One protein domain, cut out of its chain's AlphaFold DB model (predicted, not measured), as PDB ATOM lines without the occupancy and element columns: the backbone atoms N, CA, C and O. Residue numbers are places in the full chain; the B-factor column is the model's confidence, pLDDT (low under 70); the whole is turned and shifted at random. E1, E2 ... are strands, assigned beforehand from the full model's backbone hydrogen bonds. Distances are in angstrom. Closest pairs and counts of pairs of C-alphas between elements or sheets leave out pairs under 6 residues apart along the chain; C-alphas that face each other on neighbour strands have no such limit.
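AT A GLANCE: This is residues 559 to 663 of the 760 residues of an uncharacterized protein of Acidobacteria bacterium (UniProt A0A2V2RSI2). What shape? With little regular structure, sheets E1-E5-E6 and E3-E2-E4, both antiparallel, stand partly face to face. Which parts? The printed part has 105 residues; E1 to E6 hold 39, all strand. It is compact: radius of gyration of the C-alphas 12.7 A, spans 36 by 30 by 25 A.

HOW THE PARTS SIT: What pairs? E1, residues 566 to 572, is antiparallel to E5, 636 to 642, with N 567 and O 641 3.0 A apart. E2, residues 581 to 587, and E3, 602 to 605, form a hairpin, with N 582 and O 604 2.8 A apart. How near is E3 to E1? Their closest C-alphas, Ala 570 and Val 605, are 6.6 A apart.

IN THESE COORDINATES: What else? E4 is residues 623 to 629 and E6 649 to 655. Anchors? C-alpha 566 is at (127.465, -64.453, 118.137) and C-alpha 655 at (144.947, -57.250, 119.950).

THE WHOLE: Long links? E2 to E3 and E3 to E4 are long links. Low confidence? Residues 615 and 643 to 648 have pLDDT under 70.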
ATOM      1  N   ILE A 559     140.155 -60.894 112.491       79.81
ATOM      2  CA  ILE A 559     140.913 -61.974 111.844       79.81
ATOM      3  C   ILE A 559     139.975 -62.863 111.011       79.81
ATOM      4  O   ILE A 559     140.302 -63.197 109.871       79.81
ATOM      5  N   LYS A 560     138.775 -63.143 111.533       78.44
ATOM      6  CA  LYS A 560     137.709 -63.957 110.925       78.44
ATOM      7  C   LYS A 560     136.377 -63.186 110.872       78.44
ATOM      8  O   LYS A 560     136.059 -62.514 111.855       78.44
ATOM      9  N   PRO A 561     135.572 -63.236 109.787       78.06
ATOM     10  CA  PRO A 561     134.189 -62.773 109.845       78.06
ATOM     11  C   PRO A 561     133.341 -63.704 110.727       78.06
ATOM     12  O   PRO A 561     133.574 -64.910 110.784       78.06
ATOM     13  N   LEU A 562     132.320 -63.152 111.383       83.00
ATOM     14  CA  LEU A 562     131.338 -63.948 112.119       83.00
ATOM     15  C   LEU A 562     130.660 -64.958 111.179       83.00
ATOM     16  O   LEU A 562     130.089 -64.567 110.164       83.00
ATOM     17  N   SER A 563     130.734 -66.250 111.510       76.31
ATOM     18  CA  SER A 563     130.061 -67.311 110.747       76.31
ATOM     19  C   SER A 563     128.578 -67.433 111.098       76.31
ATOM     20  O   SER A 563     127.778 -67.738 110.223       76.31
ATOM     21  N   ASN A 564     128.233 -67.169 112.363       83.19
ATOM     22  CA  ASN A 564     126.881 -67.176 112.925       83.19
ATOM     23  C   ASN A 564     126.674 -65.910 113.774       83.19
ATOM     24  O   ASN A 564     127.647 -65.273 114.195       83.19
ATOM     25  N   VAL A 565     125.417 -65.599 114.107       87.25
ATOM     26  CA  VAL A 565     125.099 -64.605 115.144       87.25
ATOM     27  C   VAL A 565     125.769 -65.024 116.453       87.25
ATOM     28  O   VAL A 565     125.587 -66.146 116.921       87.25
ATOM     29  N   SER A 566     126.583 -64.132 117.015       89.75
ATOM     30  CA  SER A 566     127.465 -64.453 118.137       89.75
ATOM     31  C   SER A 566     127.431 -63.389 119.230       89.75
ATOM     32  O   SER A 566     127.163 -62.215 118.969       89.75
ATOM     33  N   GLN A 567     127.756 -63.797 120.454       89.88
ATOM     34  CA  GLN A 567     128.074 -62.904 121.573       89.88
ATOM     35  C   GLN A 567     129.592 -62.846 121.770       89.88
ATOM     36  O   GLN A 567     130.302 -63.779 121.388       89.88
ATOM     37  N   LEU A 568     130.103 -61.743 122.324       90.69
ATOM     38  CA  LEU A 568     131.541 -61.466 122.384       90.69
ATOM     39  C   LEU A 568     132.082 -61.403 123.813       90.69
ATOM     40  O   LEU A 568     131.411 -60.926 124.725       90.69
ATOM     41  N   VAL A 569     133.336 -61.825 123.971       90.00
ATOM     42  CA  VAL A 569     134.096 -61.794 125.227       90.00
ATOM     43  C   VAL A 569     135.517 -61.313 124.951       90.00
ATOM     44  O   VAL A 569     136.153 -61.796 124.014       90.00
ATOM     45  N   ALA A 570     136.028 -60.394 125.773       91.25
ATOM     46  CA  ALA A 570     137.397 -59.895 125.696       91.25
ATOM     47  C   ALA A 570     138.195 -60.331 126.939       91.25
ATOM     48  O   ALA A 570     137.882 -59.911 128.050       91.25
ATOM     49  N   ILE A 571     139.219 -61.169 126.747       87.88
ATOM     50  CA  ILE A 571     140.031 -61.754 127.829       87.88
ATOM     51  C   ILE A 571     141.459 -61.187 127.747       87.88
ATOM     52  O   ILE A 571     142.107 -61.382 126.709       87.88
ATOM     53  N   PRO A 572     141.970 -60.497 128.783       87.25
ATOM     54  CA  PRO A 572     143.331 -59.975 128.797       87.25
ATOM     55  C   PRO A 572     144.366 -61.056 129.149       87.25
ATOM     56  O   PRO A 572     144.049 -62.055 129.793       87.25
ATOM     57  N   ASP A 573     145.618 -60.839 128.740       81.06
ATOM     58  CA  ASP A 573     146.780 -61.597 129.234       81.06
ATOM     59  C   ASP A 573     147.319 -61.061 130.573       81.06
ATOM     60  O   ASP A 573     147.884 -61.824 131.354       81.06
ATOM     61  N   ASP A 574     147.132 -59.767 130.851       78.38
ATOM     62  CA  ASP A 574     147.469 -59.121 132.126       78.38
ATOM     63  C   ASP A 574     146.162 -58.787 132.878       78.38
ATOM     64  O   ASP A 574     145.400 -57.938 132.409       78.38
ATOM     65  N   PRO A 575     145.871 -59.410 134.039       83.69
ATOM     66  CA  PRO A 575     144.657 -59.131 134.813       83.69
ATOM     67  C   PRO A 575     144.505 -57.671 135.269       83.69
ATOM     68  O   PRO A 575     143.418 -57.258 135.659       83.69
ATOM     69  N   THR A 576     145.568 -56.859 135.226       86.38
ATOM     70  CA  THR A 576     145.489 -55.426 135.550       86.38
ATOM     71  C   THR A 576     144.864 -54.568 134.441       86.38
ATOM     72  O   THR A 576     144.715 -53.360 134.632       86.38
ATOM     73  N   ASP A 577     144.485 -55.176 133.310       86.75
ATOM     74  CA  ASP A 577     143.690 -54.568 132.234       86.75
ATOM     75  C   ASP A 577     142.177 -54.849 132.339       86.75
ATOM     76  O   ASP A 577     141.412 -54.467 131.449       86.75
ATOM     77  N   ASP A 578     141.720 -55.481 133.423       90.25
ATOM     78  CA  ASP A 578     140.296 -55.621 133.738       90.25
ATOM     79  C   ASP A 578     139.561 -54.267 133.768       90.25
ATOM     80  O   ASP A 578     140.096 -53.229 134.165       90.25
ATOM     81  N   GLY A 579     138.292 -54.274 133.355       90.75
ATOM     82  CA  GLY A 579     137.430 -53.089 133.328       90.75
ATOM     83  C   GLY A 579     137.673 -52.151 132.139       90.75
ATOM     84  O   GLY A 579     136.879 -51.235 131.917       90.75
ATOM     85  N   LYS A 580     138.720 -52.388 131.338       93.62
ATOM     86  CA  LYS A 580     138.919 -51.742 130.030       93.62
ATOM     87  C   LYS A 580     137.790 -52.117 129.072       93.62
ATOM     88  O   LYS A 580     137.136 -53.143 129.243       93.62
ATOM     89  N   THR A 581     137.541 -51.305 128.049       93.88
ATOM     90  CA  THR A 581     136.375 -51.477 127.175       93.88
ATOM     91  C   THR A 581     136.724 -51.645 125.701       93.88
ATOM     92  O   THR A 581     137.668 -51.061 125.171       93.88
ATOM     93  N   TYR A 582     135.910 -52.458 125.031       94.38
ATOM     94  CA  TYR A 582     135.786 -52.568 123.584       94.38
ATOM     95  C   TYR A 582     134.412 -52.038 123.191       94.38
ATOM     96  O   TYR A 582     133.401 -52.545 123.672       94.38
ATOM     97  N   ARG A 583     134.340 -51.088 122.264       94.12
ATOM     98  CA  ARG A 583     133.098 -50.688 121.606       94.12
ATOM     99  C   ARG A 583     133.032 -51.298 120.209       94.12
ATOM    100  O   ARG A 583     133.847 -51.020 119.329       94.12
ATOM    101  N   ILE A 584     132.028 -52.141 120.021       94.94
ATOM    102  CA  ILE A 584     131.810 -52.956 118.832       94.94
ATOM    103  C   ILE A 584     130.701 -52.318 117.998       94.94
ATOM    104  O   ILE A 584     129.559 -52.214 118.448       94.94
ATOM    105  N   TYR A 585     131.026 -51.889 116.782       94.38
ATOM    106  CA  TYR A 585     130.087 -51.276 115.844       94.38
ATOM    107  C   TYR A 585     129.667 -52.295 114.793       94.38
ATOM    108  O   TYR A 585     130.516 -52.959 114.192       94.38
ATOM    109  N   GLY A 586     128.367 -52.398 114.535       93.38
ATOM    110  CA  GLY A 586     127.856 -53.412 113.625       93.38
ATOM    111  C   GLY A 586     126.344 -53.568 113.667       93.38
ATOM    112  O   GLY A 586     125.614 -52.635 114.013       93.38
ATOM    113  N   TYR A 587     125.890 -54.764 113.305       93.12
ATOM    114  CA  TYR A 587     124.485 -55.086 113.089       93.12
ATOM    115  C   TYR A 587     124.054 -56.304 113.910       93.12
ATOM    116  O   TYR A 587     124.817 -57.261 114.069       93.12
ATOM    117  N   ASP A 588     122.829 -56.247 114.429       89.94
ATOM    118  CA  ASP A 588     122.191 -57.328 115.179       89.94
ATOM    119  C   ASP A 588     121.613 -58.421 114.257       89.94
ATOM    120  O   ASP A 588     121.668 -58.331 113.028       89.94
ATOM    121  N   GLU A 589     121.039 -59.463 114.863       87.69
ATOM    122  CA  GLU A 589     120.373 -60.586 114.179       87.69
ATOM    123  C   GLU A 589     119.226 -60.164 113.238       87.69
ATOM    124  O   GLU A 589     118.839 -60.924 112.354       87.69
ATOM    125  N   ARG A 590     118.695 -58.943 113.394       87.94
ATOM    126  CA  ARG A 590     117.582 -58.385 112.609       87.94
ATOM    127  C   ARG A 590     118.070 -57.424 111.520       87.94
ATOM    128  O   ARG A 590     117.255 -56.755 110.887       87.94
ATOM    129  N   GLY A 591     119.387 -57.315 111.320       86.62
ATOM    130  CA  GLY A 591     119.998 -56.383 110.374       86.62
ATOM    131  C   GLY A 591     119.887 -54.914 110.793       86.62
ATOM    132  O   GLY A 591     120.102 -54.026 109.967       86.62
ATOM    133  N   LYS A 592     119.563 -54.625 112.060       90.56
ATOM    134  CA  LYS A 592     119.497 -53.264 112.598       90.56
ATOM    135  C   LYS A 592     120.843 -52.877 113.211       90.56
ATOM    136  O   LYS A 592     121.577 -53.703 113.747       90.56
ATOM    137  N   ARG A 593     121.181 -51.589 113.122       93.25
ATOM    138  CA  ARG A 593     122.392 -51.019 113.723       93.25
ATOM    139  C   ARG A 593     122.368 -51.174 115.247       93.25
ATOM    140  O   ARG A 593     121.434 -50.694 115.892       93.25
ATOM    141  N   ILE A 594     123.411 -51.784 115.809       93.31
ATOM    142  CA  ILE A 594     123.572 -51.959 117.257       93.31
ATOM    143  C   ILE A 594     123.825 -50.600 117.917       93.31
ATOM    144  O   ILE A 594     124.699 -49.846 117.483       93.31
ATOM    145  N   ARG A 595     123.079 -50.298 118.984       92.31
ATOM    146  CA  ARG A 595     123.231 -49.080 119.789       92.31
ATOM    147  C   ARG A 595     123.038 -49.373 121.269       92.31
ATOM    148  O   ARG A 595     122.111 -50.093 121.629       92.31
ATOM    149  N   GLN A 596     123.844 -48.743 122.114       90.44
ATOM    150  CA  GLN A 596     123.746 -48.814 123.571       90.44
ATOM    151  C   GLN A 596     123.676 -47.394 124.143       90.44
ATOM    152  O   GLN A 596     124.443 -46.517 123.745       90.44
ATOM    153  N   ASN A 597     122.726 -47.149 125.052       87.00
ATOM    154  CA  ASN A 597     122.492 -45.844 125.694       87.00
ATOM    155  C   ASN A 597     122.402 -44.666 124.694       87.00
ATOM    156  O   ASN A 597     122.947 -43.590 124.920       87.00
ATOM    157  N   GLY A 598     121.752 -44.890 123.545       83.81
ATOM    158  CA  GLY A 598     121.587 -43.900 122.471       83.81
ATOM    159  C   GLY A 598     122.803 -43.704 121.552       83.81
ATOM    160  O   GLY A 598     122.652 -43.125 120.477       83.81
ATOM    161  N   GLN A 599     123.978 -44.222 121.913       87.81
ATOM    162  CA  GLN A 599     125.209 -44.130 121.121       87.81
ATOM    163  C   GLN A 599     125.395 -45.348 120.199       87.81
ATOM    164  O   GLN A 599     124.870 -46.427 120.466       87.81
ATOM    165  N   ASP A 600     126.159 -45.186 119.113       91.00
ATOM    166  CA  ASP A 600     126.441 -46.269 118.159       91.00
ATOM    167  C   ASP A 600     127.409 -47.314 118.742       91.00
ATOM    168  O   ASP A 600     128.389 -46.966 119.410       91.00
ATOM    169  N   GLY A 601     127.132 -48.590 118.471       91.06
ATOM    170  CA  GLY A 601     127.891 -49.733 118.976       91.06
ATOM    171  C   GLY A 601     127.525 -50.189 120.396       91.06
ATOM    172  O   GLY A 601     126.757 -49.541 121.107       91.06
ATOM    173  N   TYR A 602     128.082 -51.336 120.784       93.56
ATOM    174  CA  TYR A 602     127.888 -52.010 122.073       93.56
ATOM    175  C   TYR A 602     129.220 -52.197 122.806       93.56
ATOM    176  O   TYR A 602     130.236 -52.478 122.171       93.56
ATOM    177  N   ILE A 603     129.211 -52.044 124.129       93.94
ATOM    178  CA  ILE A 603     130.383 -52.168 124.994       93.94
ATOM    179  C   ILE A 603     130.543 -53.614 125.474       93.94
ATOM    180  O   ILE A 603     129.702 -54.136 126.203       93.94
ATOM    181  N   VAL A 604     131.675 -54.219 125.120       93.31
ATOM    182  CA  VAL A 604     132.215 -55.444 125.718       93.31
ATOM    183  C   VAL A 604     133.297 -55.022 126.712       93.31
ATOM    184  O   VAL A 604     134.232 -54.310 126.345       93.31
ATOM    185  N   VAL A 605     133.170 -55.432 127.970       93.81
ATOM    186  CA  VAL A 605     134.181 -55.169 129.007       93.81
ATOM    187  C   VAL A 605     135.258 -56.256 128.954       93.81
ATOM    188  O   VAL A 605     134.948 -57.425 128.725       93.81
ATOM    189  N   VAL A 606     136.516 -55.851 129.127       92.94
ATOM    190  CA  VAL A 606     137.682 -56.723 129.294       92.94
ATOM    191  C   VAL A 606     137.672 -57.265 130.720       92.94
ATOM    192  O   VAL A 606     137.639 -56.486 131.671       92.94
ATOM    193  N   ASP A 607     137.665 -58.585 130.859       88.19
ATOM    194  CA  ASP A 607     137.492 -59.265 132.145       88.19
ATOM    195  C   ASP A 607     138.148 -60.654 132.071       88.19
ATOM    196  O   ASP A 607     137.740 -61.506 131.277       88.19
ATOM    197  N   HIS A 608     139.189 -60.889 132.873       86.31
ATOM    198  CA  HIS A 608     139.892 -62.179 132.909       86.31
ATOM    199  C   HIS A 608     139.068 -63.323 133.530       86.31
ATOM    200  O   HIS A 608     139.383 -64.497 133.314       86.31
ATOM    201  N   THR A 609     138.014 -63.009 134.287       81.38
ATOM    202  CA  THR A 609     137.112 -63.982 134.924       81.38
ATOM    203  C   THR A 609     135.950 -64.379 134.008       81.38
ATOM    204  O   THR A 609     135.518 -65.540 134.010       81.38
ATOM    205  N   LYS A 610     135.478 -63.456 133.159       79.38
ATOM    206  CA  LYS A 610     134.428 -63.703 132.162       79.38
ATOM    207  C   LYS A 610     134.994 -64.465 130.965       79.38
ATOM    208  O   LYS A 610     135.350 -63.898 129.945       79.38
ATOM    209  N   ILE A 611     135.040 -65.791 131.076       80.19
ATOM    210  CA  ILE A 611     135.527 -66.683 130.005       80.19
ATOM    211  C   ILE A 611     134.435 -66.984 128.950       80.19
ATOM    212  O   ILE A 611     134.754 -67.437 127.855       80.19
ATOM    213  N   VAL A 612     133.155 -66.745 129.262       82.75
ATOM    214  CA  VAL A 612     131.968 -67.083 128.444       82.75
ATOM    215  C   VAL A 612     130.958 -65.923 128.539       82.75
ATOM    216  O   VAL A 612     130.868 -65.320 129.614       82.75
ATOM    217  N   PRO A 613     130.226 -65.556 127.468       80.50
ATOM    218  CA  PRO A 613     129.248 -64.476 127.524       80.50
ATOM    219  C   PRO A 613     127.941 -64.901 128.207       80.50
ATOM    220  O   PRO A 613     127.584 -66.074 128.276       80.50
ATOM    221  N   PHE A 614     127.190 -63.922 128.702       78.56
ATOM    222  CA  PHE A 614     125.894 -64.141 129.332       78.56
ATOM    223  C   PHE A 614     124.786 -64.195 128.278       78.56
ATOM    224  O   PHE A 614     124.410 -63.173 127.695       78.56
ATOM    225  N   ARG A 615     124.218 -65.392 128.085       69.06
ATOM    226  CA  ARG A 615     123.251 -65.737 127.026       69.06
ATOM    227  C   ARG A 615     122.128 -64.716 126.808       69.06
ATOM    228  O   ARG A 615     121.766 -64.457 125.661       69.06
ATOM    229  N   ASN A 616     121.611 -64.127 127.888       72.44
ATOM    230  CA  ASN A 616     120.420 -63.269 127.870       72.44
ATOM    231  C   ASN A 616     120.708 -61.762 128.008       72.44
ATOM    232  O   ASN A 616     119.806 -60.965 127.763       72.44
ATOM    233  N   THR A 617     121.916 -61.360 128.418       71.69
ATOM    234  CA  THR A 617     122.250 -59.945 128.691       71.69
ATOM    235  C   THR A 617     123.314 -59.379 127.761       71.69
ATOM    236  O   THR A 617     123.352 -58.165 127.561       71.69
ATOM    237  N   ASP A 618     124.168 -60.221 127.173       80.56
ATOM    238  CA  ASP A 618     125.175 -59.756 126.225       80.56
ATOM    239  C   ASP A 618     124.572 -59.568 124.824       80.56
ATOM    240  O   ASP A 618     123.749 -60.362 124.359       80.56
ATOM    241  N   GLN A 619     124.985 -58.513 124.118       88.94
ATOM    242  CA  GLN A 619     124.436 -58.185 122.801       88.94
ATOM    243  C   GLN A 619     124.765 -59.273 121.773       88.94
ATOM    244  O   GLN A 619     125.922 -59.652 121.587       88.94
ATOM    245  N   ARG A 620     123.740 -59.714 121.039       88.69
ATOM    246  CA  ARG A 620     123.891 -60.572 119.860       88.69
ATOM    247  C   ARG A 620     124.338 -59.752 118.656       88.69
ATOM    248  O   ARG A 620     123.730 -58.726 118.340       88.69
ATOM    249  N   ILE A 621     125.383 -60.210 117.980       91.06
ATOM    250  CA  ILE A 621     126.022 -59.511 116.868       91.06
ATOM    251  C   ILE A 621     126.045 -60.441 115.658       91.06
ATOM    252  O   ILE A 621     126.587 -61.542 115.728       91.06
ATOM    253  N   ALA A 622     125.451 -60.007 114.547       89.00
ATOM    254  CA  ALA A 622     125.465 -60.734 113.277       89.00
ATOM    255  C   ALA A 622     126.631 -60.294 112.382       89.00
ATOM    256  O   ALA A 622     127.214 -61.103 111.664       89.00
ATOM    257  N   ARG A 623     126.999 -59.007 112.436       89.12
ATOM    258  CA  ARG A 623     128.143 -58.446 111.705       89.12
ATOM    259  C   ARG A 623     128.843 -57.379 112.531       89.12
ATOM    260  O   ARG A 623     128.175 -56.572 113.167       89.12
ATOM    261  N   ILE A 624     130.171 -57.355 112.465       92.12
ATOM    262  CA  ILE A 624     131.022 -56.292 113.010       92.12
ATOM    263  C   ILE A 624     131.607 -55.528 111.821       92.12
ATOM    264  O   ILE A 624     132.164 -56.153 110.920       92.12
ATOM    265  N   ASP A 625     131.485 -54.201 111.820       90.19
ATOM    266  CA  ASP A 625     132.116 -53.343 110.810       90.19
ATOM    267  C   ASP A 625     133.370 -52.647 111.372       90.19
ATOM    268  O   ASP A 625     134.381 -52.540 110.681       90.19
ATOM    269  N   ARG A 626     133.332 -52.198 112.637       91.94
ATOM    270  CA  ARG A 626     134.446 -51.512 113.319       91.94
ATOM    271  C   ARG A 626     134.539 -51.932 114.784       91.94
ATOM    272  O   ARG A 626     133.526 -52.201 115.426       91.94
ATOM    273  N   ILE A 627     135.754 -51.903 115.322       94.50
ATOM    274  CA  ILE A 627     136.055 -52.040 116.747       94.50
ATOM    275  C   ILE A 627     136.870 -50.815 117.164       94.50
ATOM    276  O   ILE A 627     137.823 -50.460 116.473       94.50
ATOM    277  N   THR A 628     136.508 -50.183 118.279       94.75
ATOM    278  CA  THR A 628     137.390 -49.256 119.005       94.75
ATOM    279  C   THR A 628     137.575 -49.771 120.427       94.75
ATOM    280  O   THR A 628     136.656 -50.372 120.982       94.75
ATOM    281  N   ARG A 629     138.752 -49.598 121.025       92.81
ATOM    282  CA  ARG A 629     139.043 -50.087 122.378       92.81
ATOM    283  C   ARG A 629     139.992 -49.177 123.143       92.81
ATOM    284  O   ARG A 629     140.765 -48.426 122.547       92.81
ATOM    285  N   ASP A 630     139.964 -49.307 124.462       92.31
ATOM    286  CA  ASP A 630     140.946 -48.682 125.341       92.31
ATOM    287  C   ASP A 630     142.330 -49.336 125.190       92.31
ATOM    288  O   ASP A 630     142.446 -50.545 124.980       92.31
ATOM    289  N   ALA A 631     143.390 -48.542 125.364       87.94
ATOM    290  CA  ALA A 631     144.750 -49.066 125.459       87.94
ATOM    291  C   ALA A 631     144.938 -49.901 126.741       87.94
ATOM    292  O   ALA A 631     144.462 -49.523 127.825       87.94
ATOM    293  N   THR A 632     145.664 -51.010 126.602       86.69
ATOM    294  CA  THR A 632     145.959 -52.001 127.651       86.69
ATOM    295  C   THR A 632     147.473 -52.127 127.867       86.69
ATOM    296  O   THR A 632     148.254 -51.522 127.132       86.69
ATOM    297  N   LYS A 633     147.915 -52.866 128.888       75.75
ATOM    298  CA  LYS A 633     149.330 -53.195 129.138       75.75
ATOM    299  C   LYS A 633     149.713 -54.525 128.492       75.75
ATOM    300  O   LYS A 633     150.753 -54.621 127.841       75.75
ATOM    301  N   GLY A 634     148.864 -55.533 128.670       70.75
ATOM    302  CA  GLY A 634     148.940 -56.837 128.033       70.75
ATOM    303  C   GLY A 634     148.158 -56.889 126.721       70.75
ATOM    304  O   GLY A 634     147.458 -55.947 126.332       70.75
ATOM    305  N   PHE A 635     148.282 -58.017 126.024       79.56
ATOM    306  CA  PHE A 635     147.425 -58.331 124.884       79.56
ATOM    307  C   PHE A 635     146.012 -58.670 125.358       79.56
ATOM    308  O   PHE A 635     145.804 -59.074 126.503       79.56
ATOM    309  N   VAL A 636     145.037 -58.557 124.455       83.31
ATOM    310  CA  VAL A 636     143.658 -58.981 124.723       83.31
ATOM    311  C   VAL A 636     143.134 -59.837 123.572       83.31
ATOM    312  O   VAL A 636     143.256 -59.482 122.396       83.31
ATOM    313  N   ARG A 637     142.538 -60.983 123.912       88.44
ATOM    314  CA  ARG A 637     141.884 -61.904 122.973       88.44
ATOM    315  C   ARG A 637     140.394 -61.606 122.919       88.44
ATOM    316  O   ARG A 637     139.714 -61.696 123.937       88.44
ATOM    317  N   LEU A 638     139.890 -61.296 121.728       90.06
ATOM    318  CA  LEU A 638     138.463 -61.150 121.467       90.06
ATOM    319  C   LEU A 638     137.916 -62.464 120.904       90.06
ATOM    320  O   LEU A 638     138.298 -62.886 119.809       90.06
ATOM    321  N   TYR A 639     137.008 -63.096 121.639       89.50
ATOM    322  CA  TYR A 639     136.322 -64.323 121.249       89.50
ATOM    323  C   TYR A 639     134.866 -64.047 120.873       89.50
ATOM    324  O   TYR A 639     134.194 -63.245 121.519       89.50
ATOM    325  N   ALA A 640     134.374 -64.763 119.865       87.62
ATOM    326  CA  ALA A 640     132.959 -64.903 119.551       87.62
ATOM    327  C   ALA A 640     132.453 -66.283 119.967       87.62
ATOM    328  O   ALA A 640     133.132 -67.282 119.737       87.62
ATOM    329  N   PHE A 641     131.252 -66.328 120.531       85.69
ATOM    330  CA  PHE A 641     130.556 -67.541 120.940       85.69
ATOM    331  C   PHE A 641     129.244 -67.661 120.170       85.69
ATOM    332  O   PHE A 641     128.466 -66.705 120.132       85.69
ATOM    333  N   ASP A 642     128.992 -68.835 119.588       80.25
ATOM    334  CA  ASP A 642     127.717 -69.145 118.936       80.25
ATOM    335  C   ASP A 642     126.578 -69.101 119.970       80.25
ATOM    336  O   ASP A 642     126.611 -69.822 120.975       80.25
ATOM    337  N   GLN A 643     125.555 -68.288 119.690       67.12
ATOM    338  CA  GLN A 643     124.309 -68.192 120.459       67.12
ATOM    339  C   GLN A 643     123.709 -69.574 120.775       67.12
ATOM    340  O   GLN A 643     123.194 -69.812 121.873       67.12
ATOM    341  N   ALA A 644     123.795 -70.493 119.811       58.94
ATOM    342  CA  ALA A 644     123.225 -71.826 119.895       58.94
ATOM    343  C   ALA A 644     124.186 -72.867 120.494       58.94
ATOM    344  O   ALA A 644     123.879 -74.056 120.403       58.94
ATOM    345  N   GLN A 645     125.344 -72.485 121.059       58.94
ATOM    346  CA  GLN A 645     126.178 -73.400 121.855       58.94
ATOM    347  C   GLN A 645     126.746 -72.835 123.148       58.94
ATOM    348  O   GLN A 645     126.758 -73.597 124.097       58.94
ATOM    349  N   GLN A 646     127.289 -71.614 123.217       63.72
ATOM    350  CA  GLN A 646     128.158 -71.161 124.337       63.72
ATOM    351  C   GLN A 646     129.425 -72.032 124.600       63.72
ATOM    352  O   GLN A 646     130.368 -71.573 125.236       63.72
ATOM    353  N   VAL A 647     129.509 -73.260 124.066       54.47
ATOM    354  CA  VAL A 647     130.656 -74.185 124.178       54.47
ATOM    355  C   VAL A 647     131.709 -73.953 123.080       54.47
ATOM    356  O   VAL A 647     132.894 -74.220 123.280       54.47
ATOM    357  N   THR A 648     131.304 -73.463 121.905       62.62
ATOM    358  CA  THR A 648     132.195 -73.225 120.759       62.62
ATOM    359  C   THR A 648     132.579 -71.751 120.659       62.62
ATOM    360  O   THR A 648     131.782 -70.912 120.236       62.62
ATOM    361  N   SER A 649     133.828 -71.440 121.019       76.88
ATOM    362  CA  SER A 649     134.415 -70.117 120.811       76.88
ATOM    363  C   SER A 649     135.283 -70.055 119.551       76.88
ATOM    364  O   SER A 649     135.939 -71.021 119.151       76.88
ATOM    365  N   VAL A 650     135.292 -68.885 118.921       81.19
ATOM    366  CA  VAL A 650     136.111 -68.537 117.758       81.19
ATOM    367  C   VAL A 650     136.912 -67.292 118.113       81.19
ATOM    368  O   VAL A 650     136.339 -66.282 118.511       81.19
ATOM    369  N   LEU A 651     138.236 -67.340 117.961       84.38
ATOM    370  CA  LEU A 651     139.077 -66.154 118.121       84.38
ATOM    371  C   LEU A 651     138.822 -65.191 116.948       84.38
ATOM    372  O   LEU A 651     139.111 -65.526 115.799       84.38
ATOM    373  N   LEU A 652     138.284 -64.006 117.234       85.12
ATOM    374  CA  LEU A 652     138.081 -62.940 116.249       85.12
ATOM    375  C   LEU A 652     139.263 -61.983 116.151       85.12
ATOM    376  O   LEU A 652     139.443 -61.359 115.108       85.12
ATOM    377  N   GLY A 653     140.046 -61.838 117.215       82.00
ATOM    378  CA  GLY A 653     141.150 -60.891 117.258       82.00
ATOM    379  C   GLY A 653     142.115 -61.182 118.395       82.00
ATOM    380  O   GLY A 653     141.705 -61.576 119.488       82.00
ATOM    381  N   TYR A 654     143.402 -60.985 118.126       82.94
ATOM    382  CA  TYR A 654     144.442 -60.910 119.144       82.94
ATOM    383  C   TYR A 654     145.056 -59.522 119.042       82.94
ATOM    384  O   TYR A 654     145.706 -59.196 118.047       82.94
ATOM    385  N   HIS A 655     144.739 -58.687 120.025       84.94
ATOM    386  CA  HIS A 655     144.947 -57.250 119.950       84.94
ATOM    387  C   HIS A 655     146.156 -56.827 120.769       84.94
ATOM    388  O   HIS A 655     146.322 -57.261 121.912       84.94
ATOM    389  N   TYR A 656     146.987 -55.976 120.175       79.81
ATOM    390  CA  TYR A 656     148.198 -55.472 120.820       79.81
ATOM    391  C   TYR A 656     147.863 -54.405 121.881       79.81
ATOM    392  O   TYR A 656     146.864 -53.695 121.726       79.81
ATOM    393  N   PRO A 657     148.699 -54.234 122.925       80.44
ATOM    394  CA  PRO A 657     148.480 -53.260 124.004       80.44
ATOM    395  C   PRO A 657     148.145 -51.835 123.522       80.44
ATOM    396  O   PRO A 657     147.237 -51.188 124.044       80.44
ATOM    397  N   ASP A 658     148.827 -51.384 122.466       79.50
ATOM    398  CA  ASP A 658     148.721 -50.059 121.844       79.50
ATOM    399  C   ASP A 658     147.625 -49.942 120.760       79.50
ATOM    400  O   ASP A 658     147.406 -48.868 120.204       79.50
ATOM    401  N   GLU A 659     146.950 -51.039 120.414       81.31
ATOM    402  CA  GLU A 659     146.004 -51.099 119.297       81.31
ATOM    403  C   GLU A 659     144.599 -50.644 119.722       81.31
ATOM    404  O   GLU A 659     143.811 -51.444 120.221       81.31
ATOM    405  N   THR A 660     144.269 -49.367 119.518       88.69
ATOM    406  CA  THR A 660     142.954 -48.794 119.873       88.69
ATOM    407  C   THR A 660     141.890 -48.942 118.780       88.69
ATOM    408  O   THR A 660     140.712 -49.075 119.098       88.69
ATOM    409  N   GLU A 661     142.273 -48.987 117.501       90.69
ATOM    410  CA  GLU A 661     141.379 -49.294 116.371       90.69
ATOM    411  C   GLU A 661     141.952 -50.459 115.538       90.69
ATOM    412  O   GLU A 661     142.734 -50.230 114.612       90.69
ATOM    413  N   PRO A 662     141.606 -51.724 115.858       87.44
ATOM    414  CA  PRO A 662     142.134 -52.881 115.142       87.44
ATOM    415  C   PRO A 662     141.739 -52.894 113.662       87.44
ATOM    416  O   PRO A 662     140.553 -52.885 113.321       87.44
ATOM    417  N   GLN A 663     142.741 -52.958 112.782       84.62
ATOM    418  CA  GLN A 663     142.562 -53.083 111.336       84.62
ATOM    419  C   GLN A 663     143.611 -54.028 110.744       84.62
ATOM    420  O   GLN A 663     144.815 -53.767 110.782       84.62
TER     421      GLN A 663